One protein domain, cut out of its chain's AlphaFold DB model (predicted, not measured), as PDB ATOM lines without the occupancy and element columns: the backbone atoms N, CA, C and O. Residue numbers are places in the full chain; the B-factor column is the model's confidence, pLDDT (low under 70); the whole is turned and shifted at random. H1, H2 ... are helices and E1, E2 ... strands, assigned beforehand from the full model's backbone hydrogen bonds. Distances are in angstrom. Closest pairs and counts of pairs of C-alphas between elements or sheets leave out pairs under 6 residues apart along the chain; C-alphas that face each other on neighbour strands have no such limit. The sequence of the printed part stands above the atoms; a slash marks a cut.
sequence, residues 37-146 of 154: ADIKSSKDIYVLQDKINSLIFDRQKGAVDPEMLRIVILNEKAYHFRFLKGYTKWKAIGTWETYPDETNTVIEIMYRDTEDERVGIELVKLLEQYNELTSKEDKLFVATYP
ATOM      1  N   ALA A  37       9.060 -15.835 -23.102       60.53
ATOM      2  CA  ALA A  37       9.400 -16.534 -24.340       60.53
ATOM      3  C   ALA A  37       8.626 -17.858 -24.474       60.53
ATOM      4  O   ALA A  37       8.110 -18.145 -25.551       60.53
ATOM      5  N   ASP A  38       8.451 -18.603 -23.375       58.25
ATOM      6  CA  ASP A  38       7.629 -19.824 -23.336       58.25
ATOM      7  C   ASP A  38       6.136 -19.509 -23.566       58.25
ATOM      8  O   ASP A  38       5.423 -20.251 -24.241       58.25
ATOM      9  N   ILE A  39       5.651 -18.371 -23.052       60.75
ATOM     10  CA  ILE A  39       4.276 -17.892 -23.291       60.75
ATOM     11  C   ILE A  39       4.082 -17.504 -24.763       60.75
ATOM     12  O   ILE A  39       3.051 -17.810 -25.360       60.75
ATOM     13  N   LYS A  40       5.074 -16.855 -25.378       66.25
ATOM     14  CA  LYS A  40       5.025 -16.500 -26.799       66.25
ATOM     15  C   LYS A  40       5.053 -17.750 -27.683       66.25
ATOM     16  O   LYS A  40       4.174 -17.913 -28.516       66.25
ATOM     17  N   SER A  41       5.984 -18.666 -27.422       67.75
ATOM     18  CA  SER A  41       6.103 -19.931 -28.154       67.75
ATOM     19  C   SER A  41       4.848 -20.795 -28.021       67.75
ATOM     20  O   SER A  41       4.376 -21.336 -29.015       67.75
ATOM     21  N   SER A  42       4.247 -20.878 -26.831       69.88
ATOM     22  CA  SER A  42       2.981 -21.603 -26.663       69.88
ATOM     23  C   SER A  42       1.830 -20.964 -27.439       69.88
ATOM     24  O   SER A  42       1.047 -21.684 -28.054       69.88
ATOM     25  N   LYS A  43       1.748 -19.629 -27.495       77.00
ATOM     26  CA  LYS A  43       0.774 -18.931 -28.346       77.00
ATOM     27  C   LYS A  43       0.993 -19.231 -29.832       77.00
ATOM     28  O   LYS A  43       0.020 -19.476 -30.539       77.00
ATOM     29  N   ASP A  44       2.243 -19.256 -30.282       85.31
ATOM     30  CA  ASP A  44       2.596 -19.565 -31.672       85.31
ATOM     31  C   ASP A  44       2.232 -21.020 -32.034       85.31
ATOM     32  O   ASP A  44       1.693 -21.271 -33.111       85.31
ATOM     33  N   ILE A  45       2.408 -21.962 -31.097       91.81
ATOM     34  CA  ILE A  45       1.979 -23.364 -31.243       91.81
ATOM     35  C   ILE A  45       0.465 -23.458 -31.459       91.81
ATOM     36  O   ILE A  45       0.036 -24.114 -32.406       91.81
ATOM     37  N   TYR A  46      -0.354 -22.796 -30.634       91.81
ATOM     38  CA  TYR A  46      -1.814 -22.834 -30.808       91.81
ATOM     39  C   TYR A  46      -2.255 -22.215 -32.138       91.81
ATOM     40  O   TYR A  46      -3.119 -22.765 -32.812       91.81
ATOM     41  N   VAL A  47      -1.613 -21.123 -32.564       93.56
ATOM     42  CA  VAL A  47      -1.890 -20.505 -33.870       93.56
ATOM     43  C   VAL A  47      -1.587 -21.469 -35.021       93.56
ATOM     44  O   VAL A  47      -2.360 -21.531 -35.976       93.56
ATOM     45  N   LEU A  48      -0.493 -22.235 -34.946       94.31
ATOM     46  CA  LEU A  48      -0.184 -23.264 -35.945       94.31
ATOM     47  C   LEU A  48      -1.213 -24.397 -35.927       94.31
ATOM     48  O   LEU A  48      -1.710 -24.775 -36.984       94.31
ATOM     49  N   GLN A  49      -1.575 -24.900 -34.745       94.88
ATOM     50  CA  GLN A  49      -2.580 -25.959 -34.597       94.88
ATOM     51  C   GLN A  49      -3.933 -25.550 -35.189       94.88
ATOM     52  O   GLN A  49      -4.561 -26.335 -35.903       94.88
ATOM     53  N   ASP A  50      -4.365 -24.315 -34.932       94.62
ATOM     54  CA  ASP A  50      -5.613 -23.773 -35.464       94.62
ATOM     55  C   ASP A  50      -5.559 -23.618 -36.984       94.62
ATOM     56  O   ASP A  50      -6.502 -24.013 -37.669       94.62
ATOM     57  N   LYS A  51      -4.446 -23.114 -37.534       94.88
ATOM     58  CA  LYS A  51      -4.254 -23.005 -38.989       94.88
ATOM     59  C   LYS A  51      -4.260 -24.364 -39.680       94.88
ATOM     60  O   LYS A  51      -4.955 -24.519 -40.678       94.88
ATOM     61  N   ILE A  52      -3.538 -25.347 -39.137       96.12
ATOM     62  CA  ILE A  52      -3.509 -26.719 -39.666       96.12
ATOM     63  C   ILE A  52      -4.929 -27.293 -39.680       96.12
ATOM     64  O   ILE A  52      -5.401 -27.764 -40.710       96.12
ATOM     65  N   ASN A  53      -5.650 -27.194 -38.560       95.62
ATOM     66  CA  ASN A  53      -7.033 -27.659 -38.494       95.62
ATOM     67  C   ASN A  53      -7.956 -26.898 -39.459       95.62
ATOM     68  O   ASN A  53      -8.870 -27.502 -40.009       95.62
ATOM     69  N   SER A  54      -7.744 -25.598 -39.668       94.56
ATOM     70  CA  SER A  54      -8.542 -24.816 -40.614       94.56
ATOM     71  C   SER A  54      -8.334 -25.299 -42.048       94.56
ATOM     72  O   SER A  54      -9.305 -25.558 -42.752       94.56
ATOM     73  N   LEU A  55      -7.086 -25.527 -42.464       94.69
ATOM     74  CA  LEU A  55      -6.785 -26.043 -43.802       94.69
ATOM     75  C   LEU A  55      -7.381 -27.433 -44.053       94.69
ATOM     76  O   LEU A  55      -7.868 -27.691 -45.149       94.69
ATOM     77  N   ILE A  56      -7.377 -28.303 -43.041       93.88
ATOM     78  CA  ILE A  56      -7.899 -29.669 -43.164       93.88
ATOM     79  C   ILE A  56      -9.433 -29.698 -43.137       93.88
ATOM     80  O   ILE A  56     -10.055 -30.392 -43.940       93.88
ATOM     81  N   PHE A  57     -10.048 -29.006 -42.173       91.81
ATOM     82  CA  PHE A  57     -11.456 -29.221 -41.817       91.81
ATOM     83  C   PHE A  57     -12.392 -28.089 -42.246       91.81
ATOM     84  O   PHE A  57     -13.598 -28.322 -42.349       91.81
ATOM     85  N   ASP A  58     -11.878 -26.883 -42.503       91.62
ATOM     86  CA  ASP A  58     -12.700 -25.791 -43.020       91.62
ATOM     87  C   ASP A  58     -12.755 -25.842 -44.551       91.62
ATOM     88  O   ASP A  58     -11.854 -26.332 -45.233       91.62
ATOM     89  N   ARG A  59     -13.832 -25.297 -45.124       86.12
ATOM     90  CA  ARG A  59     -14.013 -25.261 -46.577       86.12
ATOM     91  C   ARG A  59     -13.028 -24.281 -47.216       86.12
ATOM     92  O   ARG A  59     -13.286 -23.077 -47.252       86.12
ATOM     93  N   GLN A  60     -11.951 -24.808 -47.787       93.06
ATOM     94  CA  GLN A  60     -10.993 -24.022 -48.559       93.06
ATOM     95  C   GLN A  60     -11.569 -23.649 -49.933       93.06
ATOM     96  O   GLN A  60     -12.261 -24.429 -50.595       93.06
ATOM     97  N   LYS A  61     -11.331 -22.408 -50.370       91.56
ATOM     98  CA  LYS A  61     -11.881 -21.902 -51.634       91.56
ATOM     99  C   LYS A  61     -11.217 -22.606 -52.818       91.56
ATOM    100  O   LYS A  61     -10.018 -22.460 -53.023       91.56
ATOM    101  N   GLY A  62     -12.027 -23.280 -53.632       91.50
ATOM    102  CA  GLY A  62     -11.550 -24.012 -54.808       91.50
ATOM    103  C   GLY A  62     -10.922 -25.365 -54.480       91.50
ATOM    104  O   GLY A  62     -10.469 -26.030 -55.397       91.50
ATOM    105  N   ALA A  63     -10.917 -25.773 -53.208       94.19
ATOM    106  CA  ALA A  63     -10.433 -27.084 -52.822       94.19
ATOM    107  C   ALA A  63     -11.542 -28.124 -53.001       94.19
ATOM    108  O   ALA A  63     -12.548 -28.117 -52.279       94.19
ATOM    109  N   VAL A  64     -11.385 -28.981 -53.999       93.44
ATOM    110  CA  VAL A  64     -12.373 -29.993 -54.381       93.44
ATOM    111  C   VAL A  64     -11.772 -31.386 -54.468       93.44
ATOM    112  O   VAL A  64     -12.521 -32.338 -54.232       93.44
ATOM    113  N   ASP A  65     -10.466 -31.489 -54.698       92.62
ATOM    114  CA  ASP A  65      -9.777 -32.740 -54.982       92.62
ATOM    115  C   ASP A  65      -9.504 -33.498 -53.679       92.62
ATOM    116  O   ASP A  65      -8.966 -32.916 -52.733       92.62
ATOM    117  N   PRO A  66      -9.958 -34.756 -53.555       93.19
ATOM    118  CA  PRO A  66      -9.763 -35.537 -52.345       93.19
ATOM    119  C   PRO A  66      -8.310 -36.003 -52.235       93.19
ATOM    120  O   PRO A  66      -7.810 -36.763 -53.060       93.19
ATOM    121  N   GLU A  67      -7.668 -35.601 -51.148       94.19
ATOM    122  CA  GLU A  67      -6.263 -35.875 -50.873       94.19
ATOM    123  C   GLU A  67      -6.111 -36.519 -49.496       94.19
ATOM    124  O   GLU A  67      -6.926 -36.315 -48.585       94.19
ATOM    125  N   MET A  68      -5.040 -37.289 -49.323       94.56
ATOM    126  CA  MET A  68      -4.674 -37.884 -48.045       94.56
ATOM    127  C   MET A  68      -3.365 -37.288 -47.544       94.56
ATOM    128  O   MET A  68      -2.324 -37.404 -48.181       94.56
ATOM    129  N   LEU A  69      -3.410 -36.694 -46.359       95.56
ATOM    130  CA  LEU A  69      -2.236 -36.288 -45.601       95.56
ATOM    131  C   LEU A  69      -1.775 -37.460 -44.731       95.56
ATOM    132  O   LEU A  69      -2.539 -37.948 -43.897       95.56
ATOM    133  N   ARG A  70      -0.509 -37.858 -44.860       94.75
ATOM    134  CA  ARG A  70       0.152 -38.842 -43.997       94.75
ATOM    135  C   ARG A  70       1.263 -38.189 -43.194       94.75
ATOM    136  O   ARG A  70       2.164 -37.572 -43.753       94.75
ATOM    137  N   ILE A  71       1.230 -38.411 -41.887       94.06
ATOM    138  CA  ILE A  71       2.279 -38.025 -40.944       94.06
ATOM    139  C   ILE A  71       2.827 -39.305 -40.315       94.06
ATOM    140  O   ILE A  71       2.060 -40.099 -39.766       94.06
ATOM    141  N   VAL A  72       4.141 -39.508 -40.372       91.81
ATOM    142  CA  VAL A  72       4.818 -40.609 -39.676       91.81
ATOM    143  C   VAL A  72       5.735 -40.025 -38.614       91.81
ATOM    144  O   VAL A  72       6.564 -39.160 -38.897       91.81
ATOM    145  N   ILE A  73       5.551 -40.489 -37.382       91.50
ATOM    146  CA  ILE A  73       6.263 -39.992 -36.207       91.50
ATOM    147  C   ILE A  73       6.572 -41.127 -35.234       91.50
ATOM    148  O   ILE A  73       5.799 -42.085 -35.142       91.50
ATOM    149  N   LEU A  74       7.635 -40.989 -34.437       89.31
ATOM    150  CA  LEU A  74       7.905 -41.903 -33.335       89.31
ATOM    151  C   LEU A  74       6.694 -41.994 -32.402       89.31
ATOM    152  O   LEU A  74       6.096 -40.994 -31.989       89.31
ATOM    153  N   ASN A  75       6.331 -43.219 -32.023       88.44
ATOM    154  CA  ASN A  75       5.140 -43.481 -31.217       88.44
ATOM    155  C   ASN A  75       5.159 -42.727 -29.875       88.44
ATOM    156  O   ASN A  75       4.119 -42.261 -29.409       88.44
ATOM    157  N   GLU A  76       6.333 -42.550 -29.267       89.06
ATOM    158  CA  GLU A  76       6.480 -41.783 -28.025       89.06
ATOM    159  C   GLU A  76       6.210 -40.283 -28.188       89.06
ATOM    160  O   GLU A  76       5.851 -39.641 -27.206       89.06
ATOM    161  N   LYS A  77       6.308 -39.734 -29.406       91.12
ATOM    162  CA  LYS A  77       6.064 -38.317 -29.725       91.12
ATOM    163  C   LYS A  77       4.702 -38.067 -30.377       91.12
ATOM    164  O   LYS A  77       4.272 -36.920 -30.495       91.12
ATOM    165  N   ALA A  78       3.951 -39.119 -30.707       89.88
ATOM    166  CA  ALA A  78       2.630 -39.017 -31.333       89.88
ATOM    167  C   ALA A  78       1.617 -38.167 -30.533       89.88
ATOM    168  O   ALA A  78       0.659 -37.633 -31.096       89.88
ATOM    169  N   TYR A  79       1.813 -37.989 -29.219       90.25
ATOM    170  CA  TYR A  79       0.949 -37.133 -28.399       90.25
ATOM    171  C   TYR A  79       0.969 -35.654 -28.819       90.25
ATOM    172  O   TYR A  79      -0.004 -34.951 -28.540       90.25
ATOM    173  N   HIS A  80       2.016 -35.195 -29.515       92.75
ATOM    174  CA  HIS A  80       2.085 -33.841 -30.062       92.75
ATOM    175  C   HIS A  80       1.014 -33.572 -31.125       92.75
ATOM    176  O   HIS A  80       0.672 -32.418 -31.340       92.75
ATOM    177  N   PHE A  81       0.425 -34.602 -31.737       93.12
ATOM    178  CA  PHE A  81      -0.565 -34.468 -32.811       93.12
ATOM    179  C   PHE A  81      -2.014 -34.664 -32.338       93.12
ATOM    180  O   PHE A  81      -2.939 -34.760 -33.139       93.12
ATOM    181  N   ARG A  82      -2.257 -34.668 -31.020       91.62
ATOM    182  CA  ARG A  82      -3.610 -34.810 -30.443       91.62
ATOM    183  C   ARG A  82      -4.561 -33.646 -30.749       91.62
ATOM    184  O   ARG A  82      -5.750 -33.780 -30.482       91.62
ATOM    185  N   PHE A  83      -4.055 -32.529 -31.271       93.44
ATOM    186  CA  PHE A  83      -4.860 -31.361 -31.645       93.44
ATOM    187  C   PHE A  83      -5.654 -31.558 -32.949       93.44
ATOM    188  O   PHE A  83      -6.556 -30.767 -33.228       93.44
ATOM    189  N   LEU A  84      -5.321 -32.574 -33.752       92.56
ATOM    190  CA  LEU A  84      -5.998 -32.865 -35.016       92.56
ATOM    191  C   LEU A  84      -7.430 -33.347 -34.739       92.56
ATOM    192  O   LEU A  84      -7.631 -34.315 -34.003       92.56
ATOM    193  N   LYS A  85      -8.429 -32.666 -35.317       80.25
ATOM    194  CA  LYS A  85      -9.858 -32.883 -35.000       80.25
ATOM    195  C   LYS A  85     -10.423 -34.219 -35.501       80.25
ATOM    196  O   LYS A  85     -11.393 -34.712 -34.931       80.25
ATOM    197  N   GLY A  86      -9.831 -34.813 -36.535       79.88
ATOM    198  CA  GLY A  86     -10.256 -36.091 -37.102       79.88
ATOM    199  C   GLY A  86      -9.128 -36.752 -37.883       79.88
ATOM    200  O   GLY A  86      -8.552 -36.135 -38.771       79.88
ATOM    201  N   TYR A  87      -8.784 -37.984 -37.519       83.62
ATOM    202  CA  TYR A  87      -7.712 -38.743 -38.156       83.62
ATOM    203  C   TYR A  87      -7.872 -40.236 -37.904       83.62
ATOM    204  O   TYR A  87      -8.431 -40.656 -36.885       83.62
ATOM    205  N   THR A  88      -7.319 -41.032 -38.810       82.75
ATOM    206  CA  THR A  88      -7.098 -42.457 -38.586       82.75
ATOM    207  C   THR A  88      -5.652 -42.654 -38.152       82.75
ATOM    208  O   THR A  88      -4.755 -41.935 -38.585       82.75
ATOM    209  N   LYS A  89      -5.420 -43.596 -37.237       84.62
ATOM    210  CA  LYS A  89      -4.084 -43.904 -36.727       84.62
ATOM    211  C   LYS A  89      -3.827 -45.399 -36.748       84.62
ATOM    212  O   LYS A  89      -4.702 -46.179 -36.370       84.62
ATOM    213  N   TRP A  90      -2.603 -45.784 -37.065       85.00
ATOM    214  CA  TRP A  90      -2.123 -47.146 -36.857       85.00
ATOM    215  C   TRP A  90      -0.657 -47.158 -36.452       85.00
ATOM    216  O   TRP A  90       0.092 -46.205 -36.663       85.00
ATOM    217  N   LYS A  91      -0.264 -48.258 -35.812       83.00
ATOM    218  CA  LYS A  91       1.122 -48.500 -35.425       83.00
ATOM    219  C   LYS A  91       1.846 -49.136 -36.601       83.00
ATOM    220  O   LYS A  91       1.366 -50.132 -37.136       83.00
ATOM    221  N   ALA A  92       2.990 -48.579 -36.963       77.50
ATOM    222  CA  ALA A  92       3.916 -49.171 -37.912       77.50
ATOM    223  C   ALA A  92       5.180 -49.580 -37.156       77.50
ATOM    224  O   ALA A  92       5.723 -48.794 -36.382       77.50
ATOM    225  N   ILE A  93       5.621 -50.818 -37.354       76.81
ATOM    226  CA  ILE A  93       6.896 -51.307 -36.832       76.81
ATOM    227  C   ILE A  93       7.782 -51.542 -38.045       76.81
ATOM    228  O   ILE A  93       7.416 -52.317 -38.928       76.81
ATOM    229  N   GLY A  94       8.896 -50.820 -38.107       67.94
ATOM    230  CA  GLY A  94       9.911 -50.997 -39.135       67.94
ATOM    231  C   GLY A  94      11.169 -51.571 -38.508       67.94
ATOM    232  O   GLY A  94      11.717 -50.978 -37.582       67.94
ATOM    233  N   THR A  95      11.631 -52.709 -39.012       68.50
ATOM    234  CA  THR A  95      12.965 -53.219 -38.693       68.50
ATOM    235  C   THR A  95      13.901 -52.779 -39.812       68.50
ATOM    236  O   THR A  95      13.703 -53.154 -40.967       68.50
ATOM    237  N   TRP A  96      14.913 -51.982 -39.480       59.09
ATOM    238  CA  TRP A  96      15.990 -51.631 -40.408       59.09
ATOM    239  C   TRP A  96      17.232 -52.437 -40.039       59.09
ATOM    240  O   TRP A  96      17.468 -52.685 -38.862       59.09
ATOM    241  N   GLU A  97      18.052 -52.825 -41.018       62.44
ATOM    242  CA  GLU A  97      19.181 -53.754 -40.812       62.44
ATOM    243  C   GLU A  97      20.124 -53.367 -39.656       62.44
ATOM    244  O   GLU A  97      20.703 -54.239 -39.011       62.44
ATOM    245  N   THR A  98      20.257 -52.071 -39.360       67.50
ATOM    246  CA  THR A  98      21.139 -51.543 -38.308       67.50
ATOM    247  C   THR A  98      20.420 -50.860 -37.144       67.50
ATOM    248  O   THR A  98      21.097 -50.387 -36.232       67.50
ATOM    249  N   TYR A  99      19.084 -50.788 -37.143       58.19
ATOM    250  CA  TYR A  99      18.319 -50.108 -36.091       58.19
ATOM    251  C   TYR A  99      17.316 -51.062 -35.433       58.19
ATOM    252  O   TYR A  99      16.669 -51.842 -36.131       58.19
ATOM    253  N   PRO A 100      17.171 -51.015 -34.094       65.19
ATOM    254  CA  PRO A 100      16.137 -51.783 -33.407       65.19
ATOM    255  C   PRO A 100      14.748 -51.398 -33.929       65.19
ATOM    256  O   PRO A 100      14.580 -50.279 -34.409       65.19
ATOM    257  N   ASP A 101      13.779 -52.312 -33.795       70.12
ATOM    258  CA  ASP A 101      12.383 -52.145 -34.223       70.12
ATOM    259  C   ASP A 101      11.844 -50.747 -33.886       70.12
ATOM    260  O   ASP A 101      11.465 -50.445 -32.749       70.12
ATOM    261  N   GLU A 102      11.828 -49.873 -34.889       70.88
ATOM    262  CA  GLU A 102      11.405 -48.497 -34.716       70.88
ATOM    263  C   GLU A 102       9.880 -48.483 -34.691       70.88
ATOM    264  O   GLU A 102       9.201 -48.856 -35.657       70.88
ATOM    265  N   THR A 103       9.328 -48.087 -33.545       84.88
ATOM    266  CA  THR A 103       7.880 -48.028 -33.354       84.88
ATOM    267  C   THR A 103       7.358 -46.654 -33.744       84.88
ATOM    268  O   THR A 103       7.484 -45.673 -33.010       84.88
ATOM    269  N   ASN A 104       6.724 -46.599 -34.907       87.31
ATOM    270  CA  ASN A 104       6.137 -45.395 -35.462       87.31
ATOM    271  C   ASN A 104       4.613 -45.401 -35.306       87.31
ATOM    272  O   ASN A 104       3.946 -46.438 -35.276       87.31
ATOM    273  N   THR A 105       4.045 -44.208 -35.206       90.62
ATOM    274  CA  THR A 105       2.622 -43.956 -35.413       90.62
ATOM    275  C   THR A 105       2.456 -43.297 -36.769       90.62
ATOM    276  O   THR A 105       3.075 -42.272 -37.046       90.62
ATOM    277  N   VAL A 106       1.601 -43.887 -37.595       92.06
ATOM    278  CA  VAL A 106       1.135 -43.280 -38.837       92.06
ATOM    279  C   VAL A 106      -0.212 -42.635 -38.550       92.06
ATOM    280  O   VAL A 106      -1.102 -43.275 -37.982       92.06
ATOM    281  N   ILE A 107      -0.336 -41.363 -38.906       93.88
ATOM    282  CA  ILE A 107      -1.558 -40.572 -38.813       93.88
ATOM    283  C   ILE A 107      -1.969 -40.234 -40.239       93.88
ATOM    284  O   ILE A 107      -1.180 -39.643 -40.974       93.88
ATOM    285  N   GLU A 108      -3.190 -40.598 -40.608       94.44
ATOM    286  CA  GLU A 108      -3.756 -40.308 -41.922       94.44
ATOM    287  C   GLU A 108      -5.032 -39.487 -41.814       94.44
ATOM    288  O   GLU A 108      -5.904 -39.756 -40.975       94.44
ATOM    289  N   ILE A 109      -5.115 -38.457 -42.653       94.19
ATOM    290  CA  ILE A 109      -6.191 -37.476 -42.648       94.19
ATOM    291  C   ILE A 109      -6.593 -37.155 -44.076       94.19
ATOM    292  O   ILE A 109      -5.794 -36.643 -44.854       94.19
ATOM    293  N   MET A 110      -7.863 -37.393 -44.386       93.81
ATOM    294  CA  MET A 110      -8.450 -36.918 -45.629       93.81
ATOM    295  C   MET A 110      -8.710 -35.418 -45.540       93.81
ATOM    296  O   MET A 110      -9.271 -34.938 -44.552       93.81
ATOM    297  N   TYR A 111      -8.358 -34.698 -46.594       94.75
ATOM    298  CA  TYR A 111      -8.679 -33.288 -46.768       94.75
ATOM    299  C   TYR A 111      -9.020 -33.020 -48.237       94.75
ATOM    300  O   TYR A 111      -9.061 -33.938 -49.058       94.75
ATOM    301  N   ARG A 112      -9.353 -31.768 -48.551       94.31
ATOM    302  CA  ARG A 112      -9.536 -31.338 -49.936       94.31
ATOM    303  C   ARG A 112      -8.435 -30.377 -50.313       94.31
ATOM    304  O   ARG A 112      -8.184 -29.427 -49.570       94.31
ATOM    305  N   ASP A 113      -7.873 -30.584 -51.489       95.94
ATOM    306  CA  ASP A 113      -6.915 -29.678 -52.092       95.94
ATOM    307  C   ASP A 113      -7.499 -29.012 -53.339       95.94
ATOM    308  O   ASP A 113      -8.565 -29.364 -53.853       95.94
ATOM    309  N   THR A 114      -6.844 -27.939 -53.739       94.88
ATOM    310  CA  THR A 114      -7.039 -27.241 -55.000       94.88
ATOM    311  C   THR A 114      -6.304 -27.973 -56.118       94.88
ATOM    312  O   THR A 114      -5.278 -28.586 -55.854       94.88
ATOM    313  N   GLU A 115      -6.743 -27.772 -57.360       92.38
ATOM    314  CA  GLU A 115      -6.102 -28.317 -58.569       92.38
ATOM    315  C   GLU A 115      -4.589 -28.016 -58.659       92.38
ATOM    316  O   GLU A 115      -3.834 -28.762 -59.270       92.38
ATOM    317  N   ASP A 116      -4.132 -26.922 -58.037       93.25
ATOM    318  CA  ASP A 116      -2.727 -26.512 -57.968       93.25
ATOM    319  C   ASP A 116      -2.021 -26.869 -56.642       93.25
ATOM    320  O   ASP A 116      -1.016 -26.248 -56.295       93.25
ATOM    321  N   GLU A 117      -2.553 -27.839 -55.889       92.38
ATOM    322  CA  GLU A 117      -1.969 -28.434 -54.668       92.38
ATOM    323  C   GLU A 117      -1.636 -27.431 -53.537       92.38
ATOM    324  O   GLU A 117      -0.787 -27.662 -52.666       92.38
ATOM    325  N   ARG A 118      -2.271 -26.250 -53.533       94.62
ATOM    326  CA  ARG A 118      -1.936 -25.168 -52.593       94.62
ATOM    327  C   ARG A 118      -2.193 -25.531 -51.137       94.62
ATOM    328  O   ARG A 118      -1.438 -25.075 -50.275       94.62
ATOM    329  N   VAL A 119      -3.257 -26.274 -50.840       94.69
ATOM    330  CA  VAL A 119      -3.602 -26.649 -49.462       94.69
ATOM    331  C   VAL A 119      -2.583 -27.655 -48.935       94.69
ATOM    332  O   VAL A 119      -2.075 -27.461 -47.831       94.69
ATOM    333  N   GLY A 120      -2.226 -28.670 -49.725       94.50
ATOM    334  CA  GLY A 120      -1.232 -29.675 -49.369       94.50
ATOM    335  C   GLY A 120       0.150 -29.075 -49.136       94.50
ATOM    336  O   GLY A 120       0.758 -29.306 -48.087       94.50
ATOM    337  N   ILE A 121       0.611 -28.214 -50.049       95.44
ATOM    338  CA  ILE A 121       1.894 -27.506 -49.917       95.44
ATOM    339  C   ILE A 121       1.944 -26.682 -48.623       95.44
ATOM    340  O   ILE A 121       2.962 -26.671 -47.925       95.44
ATOM    341  N   GLU A 122       0.866 -25.970 -48.292       95.62
ATOM    342  CA  GLU A 122       0.818 -25.157 -47.076       95.62
ATOM    343  C   GLU A 122       0.745 -26.021 -45.808       95.62
ATOM    344  O   GLU A 122       1.402 -25.711 -44.812       95.62
ATOM    345  N   LEU A 123       0.014 -27.140 -45.844       95.75
ATOM    346  CA  LEU A 123      -0.044 -28.091 -44.734       95.75
ATOM    347  C   LEU A 123       1.334 -28.656 -44.391       95.75
ATOM    348  O   LEU A 123       1.701 -28.663 -43.215       95.75
ATOM    349  N   VAL A 124       2.109 -29.075 -45.395       94.69
ATOM    350  CA  VAL A 124       3.474 -29.588 -45.194       94.69
ATOM    351  C   VAL A 124       4.340 -28.539 -44.494       94.69
ATOM    352  O   VAL A 124       4.918 -28.828 -43.447       94.69
ATOM    353  N   LYS A 125       4.340 -27.291 -44.982       94.31
ATOM    354  CA  LYS A 125       5.111 -26.192 -44.372       94.31
ATOM    355  C   LYS A 125       4.718 -25.931 -42.919       94.31
ATOM    356  O   LYS A 125       5.581 -25.741 -42.064       94.31
ATOM    357  N   LEU A 126       3.419 -25.900 -42.622       95.19
ATOM    358  CA  LEU A 126       2.936 -25.660 -41.261       95.19
ATOM    359  C   LEU A 126       3.300 -26.809 -40.313       95.19
ATOM    360  O   LEU A 126       3.601 -26.559 -39.147       95.19
ATOM    361  N   LEU A 127       3.295 -28.052 -40.796       94.56
ATOM    362  CA  LEU A 127       3.667 -29.229 -40.007       94.56
ATOM    363  C   LEU A 127       5.176 -29.303 -39.747       94.56
ATOM    364  O   LEU A 127       5.578 -29.675 -38.644       94.56
ATOM    365  N   GLU A 128       6.005 -28.887 -40.703       91.31
ATOM    366  CA  GLU A 128       7.450 -28.722 -40.503       91.31
ATOM    367  C   GLU A 128       7.741 -27.661 -39.431       91.31
ATOM    368  O   GLU A 128       8.441 -27.944 -38.456       91.31
ATOM    369  N   GLN A 129       7.112 -26.484 -39.526       92.00
ATOM    370  CA  GLN A 129       7.221 -25.432 -38.502       92.00
ATOM    371  C   GLN A 129       6.726 -25.911 -37.131       92.00
ATOM    372  O   GLN A 129       7.320 -25.617 -36.093       92.00
ATOM    373  N   TYR A 130       5.631 -26.672 -37.108       93.62
ATOM    374  CA  TYR A 130       5.106 -27.252 -35.880       93.62
ATOM    375  C   TYR A 130       6.092 -28.244 -35.248       93.62
ATOM    376  O   TYR A 130       6.282 -28.226 -34.026       93.62
ATOM    377  N   ASN A 131       6.750 -29.079 -36.059       91.25
ATOM    378  CA  ASN A 131       7.758 -30.030 -35.595       91.25
ATOM    379  C   ASN A 131       8.936 -29.324 -34.912       91.25
ATOM    380  O   ASN A 131       9.329 -29.736 -33.821       91.25
ATOM    381  N   GLU A 132       9.452 -28.237 -35.493       90.19
ATOM    382  CA  GLU A 132      10.563 -27.457 -34.920       90.19
ATOM    383  C   GLU A 132      10.259 -26.943 -33.503       90.19
ATOM    384  O   GLU A 132      11.131 -26.912 -32.624       90.19
ATOM    385  N   LEU A 133       9.002 -26.570 -33.255       89.19
ATOM    386  CA  LEU A 133       8.565 -26.029 -31.970       89.19
ATOM    387  C   LEU A 133       8.190 -27.109 -30.949       89.19
ATOM    388  O   LEU A 133       8.238 -26.840 -29.746       89.19
ATOM    389  N   THR A 134       7.819 -28.313 -31.395       88.75
ATOM    390  CA  THR A 134       7.184 -29.322 -30.534       88.75
ATOM    391  C   THR A 134       7.936 -30.649 -30.490       88.75
ATOM    392  O   THR A 134       8.713 -30.868 -29.559       88.75
ATOM    393  N   SER A 135       7.701 -31.536 -31.459       78.69
ATOM    394  CA  SER A 135       8.206 -32.911 -31.488       78.69
ATOM    395  C   SER A 135       9.704 -33.004 -31.747       78.69
ATOM    396  O   SER A 135      10.331 -33.968 -31.302       78.69
ATOM    397  N   LYS A 136      10.281 -32.004 -32.427       86.75
ATOM    398  CA  LYS A 136      11.710 -31.915 -32.754       86.75
ATOM    399  C   LYS A 136      12.245 -33.241 -33.286       86.75
ATOM    400  O   LYS A 136      13.270 -33.737 -32.825       86.75
ATOM    401  N   GLU A 137      11.480 -33.871 -34.174       79.88
ATOM    402  CA  GLU A 137      12.005 -34.971 -34.970       79.88
ATOM    403  C   GLU A 137      13.075 -34.413 -35.896       79.88
ATOM    404  O   GLU A 137      12.860 -33.361 -36.503       79.88
ATOM    405  N   ASP A 138      14.196 -35.123 -36.026       78.00
ATOM    406  CA  ASP A 138      15.255 -34.748 -36.968       78.00
ATOM    407  C   ASP A 138      14.697 -34.666 -38.396       78.00
ATOM    408  O   ASP A 138      15.079 -33.791 -39.172       78.00
ATOM    409  N   LYS A 139      13.742 -35.551 -38.721       72.12
ATOM    410  CA  LYS A 139      12.872 -35.463 -39.896       72.12
ATOM    411  C   LYS A 139      11.477 -35.975 -39.548       72.12
ATOM    412  O   LYS A 139      11.291 -37.172 -39.354       72.12
ATOM    413  N   LEU A 140      10.493 -35.079 -39.498       85.94
ATOM    414  CA  LEU A 140       9.087 -35.481 -39.516       85.94
ATOM    415  C   LEU A 140       8.734 -35.877 -40.950       85.94
ATOM    416  O   LEU A 140       8.846 -35.054 -41.855       85.94
ATOM    417  N   PHE A 141       8.307 -37.118 -41.170       89.19
ATOM    418  CA  PHE A 141       7.811 -37.498 -42.487       89.19
ATOM    419  C   PHE A 141       6.369 -37.011 -42.633       89.19
ATOM    420  O   PHE A 141       5.478 -37.459 -41.906       89.19
ATOM    421  N   VAL A 142       6.157 -36.104 -43.583       92.44
ATOM    422  CA  VAL A 142       4.847 -35.581 -43.967       92.44
ATOM    423  C   VAL A 142       4.730 -35.669 -45.479       92.44
ATOM    424  O   VAL A 142       5.629 -35.229 -46.191       92.44
ATOM    425  N   ALA A 143       3.637 -36.242 -45.967       92.81
ATOM    426  CA  ALA A 143       3.362 -36.334 -47.393       92.81
ATOM    427  C   ALA A 143       1.865 -36.214 -47.665       92.81
ATOM    428  O   ALA A 143       1.046 -36.632 -46.843       92.81
ATOM    429  N   THR A 144       1.528 -35.680 -48.832       92.88
ATOM    430  CA  THR A 144       0.172 -35.656 -49.382       92.88
ATOM    431  C   THR A 144       0.132 -36.531 -50.629       92.88
ATOM    432  O   THR A 144       1.133 -36.626 -51.343       92.88
ATOM    433  N   TYR A 145      -0.973 -37.232 -50.854       92.19
ATOM    434  CA  TYR A 145      -1.169 -38.035 -52.058       92.19
ATOM    435  C   TYR A 145      -2.643 -38.104 -52.457       92.19
ATOM    436  O   TYR A 145      -3.506 -38.209 -51.569       92.19
ATOM    437  N   PRO A 146      -2.920 -38.124 -53.774       91.31
ATOM    438  CA  PRO A 146      -4.276 -38.175 -54.281       91.31
ATOM    439  C   PRO A 146      -4.952 -39.458 -53.831       91.31
ATOM    440  O   PRO A 146      -4.359 -40.544 -53.815       91.31
TER     441      PRO A 146
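What this domain is: This is residues 37 to 146 of the 154 residues of an uncharacterized protein of archaeon (UniProt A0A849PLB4). A strongly twisted sheet of four antiparallel strands has helix H3 over one face, with the long helix H1 side by side with H3 and meeting the sheet only at its last residues, 55 to 57. Strands E2 and E3 form a hairpin whose tip, at Thr 98, makes one end of the longest distance in the domain, and short H2 is on the same face of the sheet as H3. The 110 printed residues hold three named helices and four named strands, in the order H1 E1 H2 E2 E3 H3 E4, and the sheet runs E2 E3 E1 E4. The class is mixed, helices and strands; the whole is compact, with a radius of gyration of the C-alphas of 14.7 A, and flat, spanning 46 by 39 by 21 A.

Where its parts are: Find C-alpha 37 at (9.400, -16.534, -24.340); from there H1, residues 37 to 57, runs 30.0 A. E1, residues 65 to 74, covers 29.4 A, and H2 is residues 78 to 81. E2, residues 88 to 96, covers 24.9 A; E3, residues 99 to 113, starts at C-alpha 99, (18.319, -50.108, -36.091), covers 36.2 A and bends by 60 degrees at residue 110. H3, residues 118 to 133, runs 23.2 A, and E4, residues 141 to 146, covers 16.9 A to C-alpha 146 at (-4.276, -38.175, -54.281).

How they stand to each other: Look first at the sheet: in the hairpin E2 and E3, N 90 and O 106 are 3.1 A apart. Between E3 and E1, N 69 and O 109 are 2.8 A apart; between E1 and E4, N 70 and O 143 are 2.8 A apart. E1, H2, E2 and E3, H3, E4 are split strand-helix-strand units, two strands running the same way with another between them in the sheet, both with right-handed crossovers. H3 is on the sheet in two layers, a helix on one face of a sheet, at a height over the sheet of 10.0 A; its closest C-alpha to E4 is that of Gly 120, 6.1 A from that of Thr 144. It runs along the strands, at 12 degrees to E1 on the local plane. H1 touches H3 at a shallow tilt of 26 degrees, opposite ways, closest at the C-alphas of Ile 52 and Leu 123, 6.3 A; H1 only grazes the sheet. H2 is only just over E3, with 3 of its 4 C-alphas, and is apart from H1. In H1 and H3 every O i to N i+4 pair is within hydrogen-bond range; H2 is too short for such a pair.

The domain as a whole: The two C-alphas farthest apart are those of Lys 61 and Thr 98, 46.3 A. The printed part has no cut, and no link is long. Mean pLDDT of the printed part is 87.1; look for values under 70 at residues 37 to 42 and 94 to 100.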